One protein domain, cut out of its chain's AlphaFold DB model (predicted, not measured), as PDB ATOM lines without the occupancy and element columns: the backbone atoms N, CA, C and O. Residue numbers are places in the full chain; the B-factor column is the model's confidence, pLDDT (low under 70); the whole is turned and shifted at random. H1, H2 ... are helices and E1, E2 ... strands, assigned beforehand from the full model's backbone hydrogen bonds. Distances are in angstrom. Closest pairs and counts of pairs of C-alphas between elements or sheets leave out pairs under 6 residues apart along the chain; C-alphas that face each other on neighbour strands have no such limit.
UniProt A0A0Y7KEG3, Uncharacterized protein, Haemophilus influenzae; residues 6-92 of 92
ATOM      1  N   GLU A   6     100.369 257.689 373.425       94.94
ATOM      2  CA  GLU A   6     101.369 258.742 373.635       94.94
ATOM      3  C   GLU A   6     102.444 258.638 372.549       94.94
ATOM      4  O   GLU A   6     103.177 257.652 372.468       94.94
ATOM      5  N   ILE A   7     102.557 259.676 371.725       94.88
ATOM      6  CA  ILE A   7     103.585 259.805 370.697       94.88
ATOM      7  C   ILE A   7     104.654 260.753 371.228       94.88
ATOM      8  O   ILE A   7     104.374 261.912 371.533       94.88
ATOM      9  N   THR A   8     105.892 260.271 371.304       95.75
ATOM     10  CA  THR A   8     107.059 261.092 371.641       95.75
ATOM     11  C   THR A   8     107.946 261.235 370.412       95.75
ATOM     12  O   THR A   8     108.266 260.238 369.766       95.75
ATOM     13  N   PHE A   9     108.354 262.460 370.083       95.25
ATOM     14  CA  PHE A   9     109.186 262.725 368.912       95.25
ATOM     15  C   PHE A   9     110.232 263.808 369.172       95.25
ATOM     16  O   PHE A   9     110.032 264.728 369.964       95.25
ATOM     17  N   CYS A  10     111.361 263.698 368.479       95.56
ATOM     18  CA  CYS A  10     112.440 264.676 368.465       95.56
ATOM     19  C   CYS A  10     113.104 264.672 367.084       95.56
ATOM     20  O   CYS A  10     112.849 263.798 366.255       95.56
ATOM     21  N   GLN A  11     113.939 265.669 366.820       94.56
ATOM     22  CA  GLN A  11     114.708 265.742 365.586       94.56
ATOM     23  C   GLN A  11     116.003 266.495 365.854       94.56
ATOM     24  O   GLN A  11     115.981 267.582 366.428       94.56
ATOM     25  N   GLN A  12     117.137 265.959 365.420       93.94
ATOM     26  CA  GLN A  12     118.413 266.642 365.574       93.94
ATOM     27  C   GLN A  12     119.283 266.402 364.354       93.94
ATOM     28  O   GLN A  12     119.489 265.272 363.925       93.94
ATOM     29  N   ILE A  13     119.815 267.486 363.810       93.56
ATOM     30  CA  ILE A  13     120.784 267.434 362.729       93.56
ATOM     31  C   ILE A  13     122.192 267.152 363.279       93.56
ATOM     32  O   ILE A  13     122.556 267.620 364.361       93.56
ATOM     33  N   GLY A  14     123.022 266.443 362.510       89.44
ATOM     34  CA  GLY A  14     124.452 266.329 362.805       89.44
ATOM     35  C   GLY A  14     125.150 267.697 362.835       89.44
ATOM     36  O   GLY A  14     124.844 268.579 362.031       89.44
ATOM     37  N   SER A  15     126.123 267.862 363.735       87.62
ATOM     38  CA  SER A  15     126.807 269.137 364.031       87.62
ATOM     39  C   SER A  15     127.409 269.846 362.811       87.62
ATOM     40  O   SER A  15     127.406 271.072 362.748       87.62
ATOM     41  N   ASN A  16     127.870 269.092 361.812       88.50
ATOM     42  CA  ASN A  16     128.544 269.625 360.621       88.50
ATOM     43  C   ASN A  16     127.611 269.839 359.417       88.50
ATOM     44  O   ASN A  16     128.074 270.009 358.289       88.50
ATOM     45  N   LYS A  17     126.290 269.776 359.608       87.44
ATOM     46  CA  LYS A  17     125.319 269.851 358.511       87.44
ATOM     47  C   LYS A  17     124.594 271.199 358.508       87.44
ATOM     48  O   LYS A  17     124.205 271.737 359.540       87.44
ATOM     49  N   ARG A  18     124.377 271.754 357.310       86.88
ATOM     50  CA  ARG A  18     123.701 273.053 357.131       86.88
ATOM     51  C   ARG A  18     122.173 272.945 357.166       86.88
ATOM     52  O   ARG A  18     121.517 273.855 357.677       86.88
ATOM     53  N   HIS A  19     121.629 271.856 356.629       89.38
ATOM     54  CA  HIS A  19     120.197 271.613 356.453       89.38
ATOM     55  C   HIS A  19     119.831 270.240 356.992       89.38
ATOM     56  O   HIS A  19     120.556 269.280 356.732       89.38
ATOM     57  N   ASN A  20     118.719 270.157 357.726       92.25
ATOM     58  CA  ASN A  20     118.214 268.864 358.145       92.25
ATOM     59  C   ASN A  20     117.488 268.221 356.963       92.25
ATOM     60  O   ASN A  20     116.548 268.809 356.427       92.25
ATOM     61  N   GLN A  21     117.985 267.069 356.533       92.94
ATOM     62  CA  GLN A  21     117.432 266.307 355.419       92.94
ATOM     63  C   GLN A  21     116.292 265.393 355.889       92.94
ATOM     64  O   GLN A  21     115.448 264.998 355.081       92.94
ATOM     65  N   ASP A  22     116.208 265.173 357.200       93.50
ATOM     66  CA  ASP A  22     115.162 264.388 357.827       93.50
ATOM     67  C   ASP A  22     113.876 265.203 357.922       93.50
ATOM     68  O   ASP A  22     113.893 266.424 358.130       93.50
ATOM     69  N   VAL A  23     112.738 264.530 357.808       95.62
ATOM     70  CA  VAL A  23     111.419 265.128 358.017       95.62
ATOM     71  C   VAL A  23     110.569 264.187 358.849       95.62
ATOM     72  O   VAL A  23     110.537 262.982 358.602       95.62
ATOM     73  N   LEU A  24     109.866 264.758 359.823       95.38
ATOM     74  CA  LEU A  24     108.965 264.040 360.714       95.38
ATOM     75  C   LEU A  24     107.528 264.516 360.502       95.38
ATOM     76  O   LEU A  24     107.282 265.709 360.372       95.38
ATOM     77  N   PHE A  25     106.571 263.598 360.509       94.19
ATOM     78  CA  PHE A  25     105.141 263.882 360.570       94.19
ATOM     79  C   PHE A  25     104.562 263.184 361.801       94.19
ATOM     80  O   PHE A  25     104.597 261.959 361.892       94.19
ATOM     81  N   ASN A  26     104.040 263.944 362.764       92.62
ATOM     82  CA  ASN A  26     103.529 263.391 364.030       92.62
ATOM     83  C   ASN A  26     102.030 263.020 363.989       92.62
ATOM     84  O   ASN A  26     101.402 262.876 365.039       92.62
ATOM     85  N   GLY A  27     101.441 262.959 362.793       89.31
ATOM     86  CA  GLY A  27     100.004 262.780 362.592       89.31
ATOM     87  C   GLY A  27      99.191 264.077 362.528       89.31
ATOM     88  O   GLY A  27      98.001 264.007 362.220       89.31
ATOM     89  N   GLU A  28      99.795 265.241 362.779       90.38
ATOM     90  CA  GLU A  28      99.144 266.560 362.690       90.38
ATOM     91  C   GLU A  28      99.990 267.582 361.934       90.38
ATOM     92  O   GLU A  28      99.493 268.256 361.035       90.38
ATOM     93  N   ALA A  29     101.282 267.661 362.242       92.81
ATOM     94  CA  ALA A  29     102.192 268.628 361.657       92.81
ATOM     95  C   ALA A  29     103.454 267.964 361.106       92.81
ATOM     96  O   ALA A  29     103.937 266.945 361.608       92.81
ATOM     97  N   VAL A  30     103.986 268.583 360.050       95.12
ATOM     98  CA  VAL A  30     105.249 268.208 359.414       95.12
ATOM     99  C   VAL A  30     106.369 269.079 359.973       95.12
ATOM    100  O   VAL A  30     106.292 270.308 359.948       95.12
ATOM    101  N   PHE A  31     107.440 268.441 360.424       95.00
ATOM    102  CA  PHE A  31     108.581 269.060 361.073       95.00
ATOM    103  C   PHE A  31     109.871 268.782 360.309       95.00
ATOM    104  O   PHE A  31     110.133 267.668 359.862       95.00
ATOM    105  N   GLN A  32     110.685 269.826 360.181       95.31
ATOM    106  CA  GLN A  32     112.029 269.759 359.621       95.31
ATOM    107  C   GLN A  32     112.893 270.807 360.325       95.31
ATOM    108  O   GLN A  32     113.126 271.904 359.811       95.31
ATOM    109  N   TYR A  33     113.309 270.495 361.549       93.50
ATOM    110  CA  TYR A  33     114.108 271.400 362.377       93.50
ATOM    111  C   TYR A  33     115.560 270.951 362.461       93.50
ATOM    112  O   TYR A  33     115.864 269.764 362.416       93.50
ATOM    113  N   LYS A  34     116.474 271.902 362.673       93.12
ATOM    114  CA  LYS A  34     117.851 271.573 363.072       93.12
ATOM    115  C   LYS A  34     117.893 270.928 364.457       93.12
ATOM    116  O   LYS A  34     118.643 269.983 364.665       93.12
ATOM    117  N   LEU A  35     117.077 271.444 365.369       93.19
ATOM    118  CA  LEU A  35     116.876 270.903 366.703       93.19
ATOM    119  C   LEU A  35     115.395 271.034 367.059       93.19
ATOM    120  O   LEU A  35     114.882 272.138 367.224       93.19
ATOM    121  N   LYS A  36     114.725 269.896 367.165       93.69
ATOM    122  CA  LYS A  36     113.424 269.730 367.790       93.69
ATOM    123  C   LYS A  36     113.659 268.921 369.054       93.69
ATOM    124  O   LYS A  36     113.914 267.718 368.988       93.69
ATOM    125  N   THR A  37     113.623 269.608 370.190       94.56
ATOM    126  CA  THR A  37     113.638 268.956 371.498       94.56
ATOM    127  C   THR A  37     112.451 268.012 371.615       94.56
ATOM    128  O   THR A  37     111.434 268.208 370.947       94.56
ATOM    129  N   THR A  38     112.592 267.001 372.465       96.00
ATOM    130  CA  THR A  38     111.550 266.009 372.715       96.00
ATOM    131  C   THR A  38     110.214 266.674 373.024       96.00
ATOM    132  O   THR A  38     110.113 267.487 373.942       96.00
ATOM    133  N   GLU A  39     109.196 266.309 372.258       94.88
ATOM    134  CA  GLU A  39     107.814 266.721 372.458       94.88
ATOM    135  C   GLU A  39     106.932 265.482 372.577       94.88
ATOM    136  O   GLU A  39     107.210 264.439 371.977       94.88
ATOM    137  N   LYS A  40     105.874 265.610 373.377       95.44
ATOM    138  CA  LYS A  40     104.870 264.576 373.596       95.44
ATOM    139  C   LYS A  40     103.530 265.036 373.046       95.44
ATOM    140  O   LYS A  40     103.155 266.192 373.225       95.44
ATOM    141  N   ARG A  41     102.795 264.111 372.442       93.12
ATOM    142  CA  ARG A  41     101.436 264.319 371.942       93.12
ATOM    143  C   ARG A  41     100.573 263.127 372.326       93.12
ATOM    144  O   ARG A  41     100.985 261.987 372.132       93.12
ATOM    145  N   LEU A  42      99.385 263.400 372.854       94.44
ATOM    146  CA  LEU A  42      98.365 262.379 373.065       94.44
ATOM    147  C   LEU A  42      97.513 262.283 371.801       94.44
ATOM    148  O   LEU A  42      96.998 263.287 371.315       94.44
ATOM    149  N   GLU A  43      97.391 261.079 371.265       93.12
ATOM    150  CA  GLU A  43      96.620 260.768 370.070       93.12
ATOM    151  C   GLU A  43      95.437 259.885 370.456       93.12
ATOM    152  O   GLU A  43      95.613 258.797 371.004       93.12
ATOM    153  N   ASN A  44      94.228 260.366 370.189       92.56
ATOM    154  CA  ASN A  44      92.979 259.693 370.540       92.56
ATOM    155  C   ASN A  44      92.212 259.194 369.308       92.56
ATOM    156  O   ASN A  44      91.172 258.548 369.457       92.56
ATOM    157  N   ARG A  45      92.700 259.468 368.090       89.62
ATOM    158  CA  ARG A  45      92.100 258.919 366.872       89.62
ATOM    159  C   ARG A  45      92.328 257.404 366.814       89.62
ATOM    160  O   ARG A  45      93.429 256.939 367.106       89.62
ATOM    161  N   PRO A  46      91.328 256.623 366.365       87.31
ATOM    162  CA  PRO A  46      91.446 255.164 366.267       87.31
ATOM    163  C   PRO A  46      92.483 254.722 365.225       87.31
ATOM    164  O   PRO A  46      93.087 253.658 365.352       87.31
ATOM    165  N   HIS A  47      92.698 255.548 364.199       85.62
ATOM    166  CA  HIS A  47      93.691 255.345 363.153       85.62
ATOM    167  C   HIS A  47      94.423 256.659 362.912       85.62
ATOM    168  O   HIS A  47      93.802 257.712 362.764       85.62
ATOM    169  N   PHE A  48      95.746 256.595 362.862       87.38
ATOM    170  CA  PHE A  48      96.596 257.742 362.588       87.38
ATOM    171  C   PHE A  48      97.863 257.278 361.875       87.38
ATOM    172  O   PHE A  48      98.220 256.099 361.897       87.38
ATOM    173  N   ILE A  49      98.534 258.222 361.226       88.38
ATOM    174  CA  ILE A  49      99.773 257.980 360.495       88.38
ATOM    175  C   ILE A  49     100.856 258.832 361.133       88.38
ATOM    176  O   ILE A  49     100.673 260.028 361.340       88.38
ATOM    177  N   VAL A  50     101.997 258.212 361.400       91.88
ATOM    178  CA  VAL A  50     103.245 258.908 361.701       91.88
ATOM    179  C   VAL A  50     104.210 258.677 360.547       91.88
ATOM    180  O   VAL A  50     104.189 257.621 359.914       91.88
ATOM    181  N   GLY A  51     105.035 259.670 360.246       92.00
ATOM    182  CA  GLY A  51     105.978 259.621 359.136       92.00
ATOM    183  C   GLY A  51     107.377 260.015 359.577       92.00
ATOM    184  O   GLY A  51     107.554 260.997 360.292       92.00
ATOM    185  N   VAL A  52     108.372 259.261 359.117       94.06
ATOM    186  CA  VAL A  52     109.792 259.609 359.221       94.06
ATOM    187  C   VAL A  52     110.413 259.378 357.851       94.06
ATOM    188  O   VAL A  52     110.234 258.312 357.266       94.06
ATOM    189  N   ALA A  53     111.102 260.384 357.321       92.69
ATOM    190  CA  ALA A  53     111.825 260.283 356.060       92.69
ATOM    191  C   ALA A  53     113.243 260.811 356.236       92.69
ATOM    192  O   ALA A  53     113.414 261.949 356.667       92.69
ATOM    193  N   ASP A  54     114.222 259.991 355.859       90.75
ATOM    194  CA  ASP A  54     115.640 260.343 355.761       90.75
ATOM    195  C   ASP A  54     115.956 260.766 354.321       90.75
ATOM    196  O   ASP A  54     115.418 260.218 353.352       90.75
ATOM    197  N   GLY A  55     116.733 261.831 354.163       87.94
ATOM    198  CA  GLY A  55     117.031 262.395 352.856       87.94
ATOM    199  C   GLY A  55     118.247 261.739 352.217       87.94
ATOM    200  O   GLY A  55     119.285 261.549 352.836       87.94
ATOM    201  N   ILE A  56     118.159 261.461 350.916       88.56
ATOM    202  CA  ILE A  56     119.276 260.868 350.174       88.56
ATOM    203  C   ILE A  56     120.380 261.917 349.988       88.56
ATOM    204  O   ILE A  56     120.216 262.877 349.234       88.56
ATOM    205  N   SER A  57     121.522 261.708 350.640       82.62
ATOM    206  CA  SER A  57     122.630 262.671 350.734       82.62
ATOM    207  C   SER A  57     123.151 263.199 349.391       82.62
ATOM    208  O   SER A  57     123.517 264.370 349.308       82.62
ATOM    209  N   ASN A  58     123.146 262.366 348.345       85.38
ATOM    210  CA  ASN A  58     123.628 262.707 347.001       85.38
ATOM    211  C   ASN A  58     122.538 263.277 346.071       85.38
ATOM    212  O   ASN A  58     122.793 263.497 344.889       85.38
ATOM    213  N   SER A  59     121.316 263.494 346.566       86.25
ATOM    214  CA  SER A  59     120.259 264.162 345.800       86.25
ATOM    215  C   SER A  59     120.514 265.670 345.712       86.25
ATOM    216  O   SER A  59     121.130 266.268 346.591       86.25
ATOM    217  N   ASN A  60     119.983 266.317 344.672       86.00
ATOM    218  CA  ASN A  60     120.131 267.760 344.478       86.00
ATOM    219  C   ASN A  60     119.493 268.586 345.608       86.00
ATOM    220  O   ASN A  60     119.996 269.660 345.935       86.00
ATOM    221  N   ARG A  61     118.344 268.138 346.147       86.81
ATOM    222  CA  ARG A  61     117.544 268.850 347.172       86.81
ATOM    223  C   ARG A  61     116.771 267.884 348.093       86.81
ATOM    224  O   ARG A  61     115.535 267.942 348.132       86.81
ATOM    225  N   PRO A  62     117.456 266.965 348.795       85.75
ATOM    226  CA  PRO A  62     116.815 265.922 349.600       85.75
ATOM    227  C   PRO A  62     115.889 266.483 350.681       85.75
ATOM    228  O   PRO A  62     114.808 265.946 350.910       85.75
ATOM    229  N   GLU A  63     116.248 267.619 351.279       88.31
ATOM    230  CA  GLU A  63     115.444 268.287 352.298       88.31
ATOM    231  C   GLU A  63     114.084 268.751 351.753       88.31
ATOM    232  O   GLU A  63     113.076 268.680 352.456       88.31
ATOM    233  N   LYS A  64     114.025 269.191 350.488       89.00
ATOM    234  CA  LYS A  64     112.770 269.638 349.867       89.00
ATOM    235  C   LYS A  64     111.904 268.466 349.431       89.00
ATOM    236  O   LYS A  64     110.691 268.536 349.599       89.00
ATOM    237  N   ALA A  65     112.522 267.411 348.898       88.25
ATOM    238  CA  ALA A  65     111.813 266.214 348.460       88.25
ATOM    239  C   ALA A  65     111.070 265.559 349.633       88.25
ATOM    240  O   ALA A  65     109.854 265.390 349.577       88.25
ATOM    241  N   ASN A  66     111.771 265.307 350.740       90.69
ATOM    242  CA  ASN A  66     111.163 264.698 351.922       90.69
ATOM    243  C   ASN A  66     110.077 265.578 352.537       90.69
ATOM    244  O   ASN A  66     109.031 265.079 352.954       90.69
ATOM    245  N   LYS A  67     110.292 266.900 352.555       92.25
ATOM    246  CA  LYS A  67     109.293 267.837 353.071       92.25
ATOM    247  C   LYS A  67     108.015 267.790 352.243       92.25
ATOM    248  O   LYS A  67     106.935 267.736 352.822       92.25
ATOM    249  N   LEU A  68     108.138 267.771 350.916       90.69
ATOM    250  CA  LEU A  68     106.993 267.662 350.018       90.69
ATOM    251  C   LEU A  68     106.234 266.350 350.242       90.69
ATOM    252  O   LEU A  68     105.022 266.386 350.432       90.69
ATOM    253  N   VAL A  69     106.936 265.214 350.287       88.19
ATOM    254  CA  VAL A  69     106.317 263.898 350.525       88.19
ATOM    255  C   VAL A  69     105.531 263.890 351.836       88.19
ATOM    256  O   VAL A  69     104.373 263.478 351.853       88.19
ATOM    257  N   MET A  70     106.108 264.408 352.922       92.75
ATOM    258  CA  MET A  70     105.425 264.460 354.219       92.75
ATOM    259  C   MET A  70     104.250 265.443 354.238       92.75
ATOM    260  O   MET A  70     103.242 265.164 354.876       92.75
ATOM    261  N   GLN A  71     104.333 266.566 353.516       92.06
ATOM    262  CA  GLN A  71     103.212 267.504 353.358       92.06
ATOM    263  C   GLN A  71     102.065 266.930 352.521       92.06
ATOM    264  O   GLN A  71     100.911 267.304 352.725       92.06
ATOM    265  N   LEU A  72     102.370 266.062 351.557       87.88
ATOM    266  CA  LEU A  72     101.355 265.320 350.818       87.88
ATOM    267  C   LEU A  72     100.724 264.264 351.726       87.88
ATOM    268  O   LEU A  72      99.503 264.222 351.828       87.88
ATOM    269  N   LEU A  73     101.542 263.498 352.460       86.62
ATOM    270  CA  LEU A  73     101.081 262.500 353.429       86.62
ATOM    271  C   LEU A  73     100.170 263.109 354.501       86.62
ATOM    272  O   LEU A  73      99.134 262.533 354.815       86.62
ATOM    273  N   SER A  74     100.501 264.297 355.016       89.25
ATOM    274  CA  SER A  74      99.705 264.965 356.052       89.25
ATOM    275  C   SER A  74      98.320 265.412 355.583       89.25
ATOM    276  O   SER A  74      97.476 265.738 356.410       89.25
ATOM    277  N   LYS A  75      98.094 265.484 354.266       86.69
ATOM    278  CA  LYS A  75      96.803 265.841 353.659       86.69
ATOM    279  C   LYS A  75      95.989 264.617 353.244       86.69
ATOM    280  O   LYS A  75      94.870 264.780 352.768       86.69
ATOM    281  N   MET A  76      96.544 263.410 353.361       79.06
ATOM    282  CA  MET A  76      95.836 262.194 352.975       79.06
ATOM    283  C   MET A  76      94.807 261.829 354.043       79.06
ATOM    284  O   MET A  76      95.157 261.587 355.193       79.06
ATOM    285  N   GLU A  77      93.541 261.734 353.641       73.50
ATOM    286  CA  GLU A  77      92.463 261.241 354.510       73.50
ATOM    287  C   GLU A  77      92.533 259.721 354.708       73.50
ATOM    288  O   GLU A  77      92.131 259.199 355.744       73.50
ATOM    289  N   SER A  78      93.075 258.999 353.723       74.88
ATOM    290  CA  SER A  78      93.318 257.562 353.804       74.88
ATOM    291  C   SER A  78      94.592 257.175 353.058       74.88
ATOM    292  O   SER A  78      94.922 257.731 352.007       74.88
ATOM    293  N   LEU A  79      95.315 256.197 353.606       72.88
ATOM    294  CA  LEU A  79      96.499 255.632 352.975       72.88
ATOM    295  C   LEU A  79      96.119 254.313 352.304       72.88
ATOM    296  O   LEU A  79      95.909 253.299 352.967       72.88
ATOM    297  N   SER A  80      96.043 254.326 350.977       75.94
ATOM    298  CA  SER A  80      95.932 253.112 350.173       75.94
ATOM    299  C   SER A  80      97.210 252.908 349.359       75.94
ATOM    300  O   SER A  80      97.949 253.860 349.097       75.94
ATOM    301  N   ARG A  81      97.467 251.670 348.909       74.00
ATOM    302  CA  ARG A  81      98.561 251.408 347.954       74.00
ATOM    303  C   ARG A  81      98.435 252.291 346.710       74.00
ATOM    304  O   ARG A  81      99.446 252.787 346.230       74.00
ATOM    305  N   GLN A  82      97.210 252.516 346.232       78.44
ATOM    306  CA  GLN A  82      96.946 253.356 345.066       78.44
ATOM    307  C   GLN A  82      97.352 254.811 345.321       78.44
ATOM    308  O   GLN A  82      98.109 255.378 344.541       78.44
ATOM    309  N   THR A  83      96.967 255.367 346.473       74.00
ATOM    310  CA  THR A  83      97.329 256.734 346.873       74.00
ATOM    311  C   THR A  83      98.849 256.925 346.908       74.00
ATOM    312  O   THR A  83      99.352 257.970 346.505       74.00
ATOM    313  N   ILE A  84      99.609 255.916 347.349       71.12
ATOM    314  CA  ILE A  84     101.081 255.966 347.341       71.12
ATOM    315  C   ILE A  84     101.622 256.024 345.902       71.12
ATOM    316  O   ILE A  84     102.491 256.850 345.614       71.12
ATOM    317  N   TYR A  85     101.098 255.196 344.993       73.38
ATOM    318  CA  TYR A  85     101.514 255.191 343.585       73.38
ATOM    319  C   TYR A  85     101.175 256.497 342.858       73.38
ATOM    320  O   TYR A  85     102.019 257.025 342.134       73.38
ATOM    321  N   ASP A  86      99.986 257.053 343.083       77.31
ATOM    322  CA  ASP A  86      99.557 258.299 342.444       77.31
ATOM    323  C   ASP A  86     100.463 259.470 342.854       77.31
ATOM    324  O   ASP A  86     100.883 260.272 342.020       77.31
ATOM    325  N   ASN A  87     100.850 259.533 344.134       70.25
ATOM    326  CA  ASN A  87     101.776 260.556 344.620       70.25
ATOM    327  C   ASN A  87     103.197 260.376 344.083       70.25
ATOM    328  O   ASN A  87     103.846 261.371 343.773       70.25
ATOM    329  N   TYR A  88     103.676 259.139 343.928       68.00
ATOM    330  CA  TYR A  88     104.968 258.886 343.289       68.00
ATOM    331  C   TYR A  88     104.996 259.403 341.843       68.00
ATOM    332  O   TYR A  88     105.957 260.061 341.446       68.00
ATOM    333  N   ASN A  89     103.931 259.161 341.075       71.19
ATOM    334  CA  ASN A  89     103.841 259.608 339.684       71.19
ATOM    335  C   ASN A  89     103.778 261.138 339.553       71.19
ATOM    336  O   ASN A  89     104.341 261.677 338.610       71.19
ATOM    337  N   ASN A  90     103.162 261.840 340.510       65.12
ATOM    338  CA  ASN A  90     103.091 263.308 340.516       65.12
ATOM    339  C   ASN A  90     104.425 264.003 340.850       65.12
ATOM    340  O   ASN A  90     104.551 265.212 340.660       65.12
ATOM    341  N   ILE A  91     105.398 263.272 341.401       61.16
ATOM    342  CA  ILE A  91     106.720 263.800 341.777       61.16
ATOM    343  C   ILE A  91     107.760 263.548 340.663       61.16
ATOM    344  O   ILE A  91     108.882 264.054 340.742       61.16
ATOM    345  N   ARG A  92     107.400 262.777 339.631       53.41
ATOM    346  CA  ARG A  92     108.265 262.399 338.508       53.41
ATOM    347  C   ARG A  92     108.138 263.373 337.341       53.41
ATOM    348  O   ARG A  92     109.185 263.611 336.702       53.41
TER     349      ARG A  92
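Overview. This is residues 6 to 92 of the 92 residues of an uncharacterized protein of Haemophilus influenzae (UniProt A0A0Y7KEG3). A flat molecule built as a row: a long two-stranded ribbon, E1 and E3, at one end, a very short strand pair, E2 and E4, in the middle, and helix H1 over the face of that pair turned away from the ribbon. H2 lies beyond H1 at the far end and is only loosely joined to it. The 87 printed residues hold E1, E2, E3, E4, H1 and H2 in that order; both sheets, E1 - E3 and E2 - E4, are antiparallel, and the class is mixed. The whole is compact, with a radius of gyration of the C-alphas of 13.8 A and spans of 39 by 36 by 13 A.

Arrangement. E1, residues 6 to 12, and E3, residues 35 to 43, are antiparallel neighbours at 166 degrees; N 7 and O 41 are 2.8 A apart, within hydrogen-bond range. E3 bends by 55 degrees at residue 38. E2, residues 23 to 25, and E4, residues 51 to 53, are antiparallel at 173 degrees, with N 25 and O 51 within hydrogen-bond range at 2.8 A. Residues 24 to 25 of E2 also pair with residues 30 to 31, antiparallel. The closest C-alphas of E1 and E2 are those of Gln 11 and Leu 24, 7.7 A apart. E1 and E4 are apart. The closest C-alphas of E2 and H1, residues 62 to 73, are those of Val 23 and Lys 67, 6.0 A apart. H2, residues 81 to 90, is close to H1 but not clearly touching, with the closest C-alphas, Leu 72 and Asn 87, at 7.8 A; they run opposite ways at a steep tilt of 46 degrees. In H1 and H2 every O i to N i+4 pair is within hydrogen-bond range.

Along the chain. E1 begins at C-alpha 6, (101.369, 258.742, 373.635), and is 20.4 A long; E3 is 22.9 A. H1 begins at C-alpha 62, (116.815, 265.922, 349.600), and is 16.6 A long; H2 is 14.7 A and ends at C-alpha 90, (103.091, 263.308, 340.516).

Size, cuts and confidence. The C-alphas farthest apart, Asn 16 and Pro 46, are 40.2 A apart. The printed part has no cut, and its five links are short. Residues 88 and 90 to 92 have pLDDT under 70.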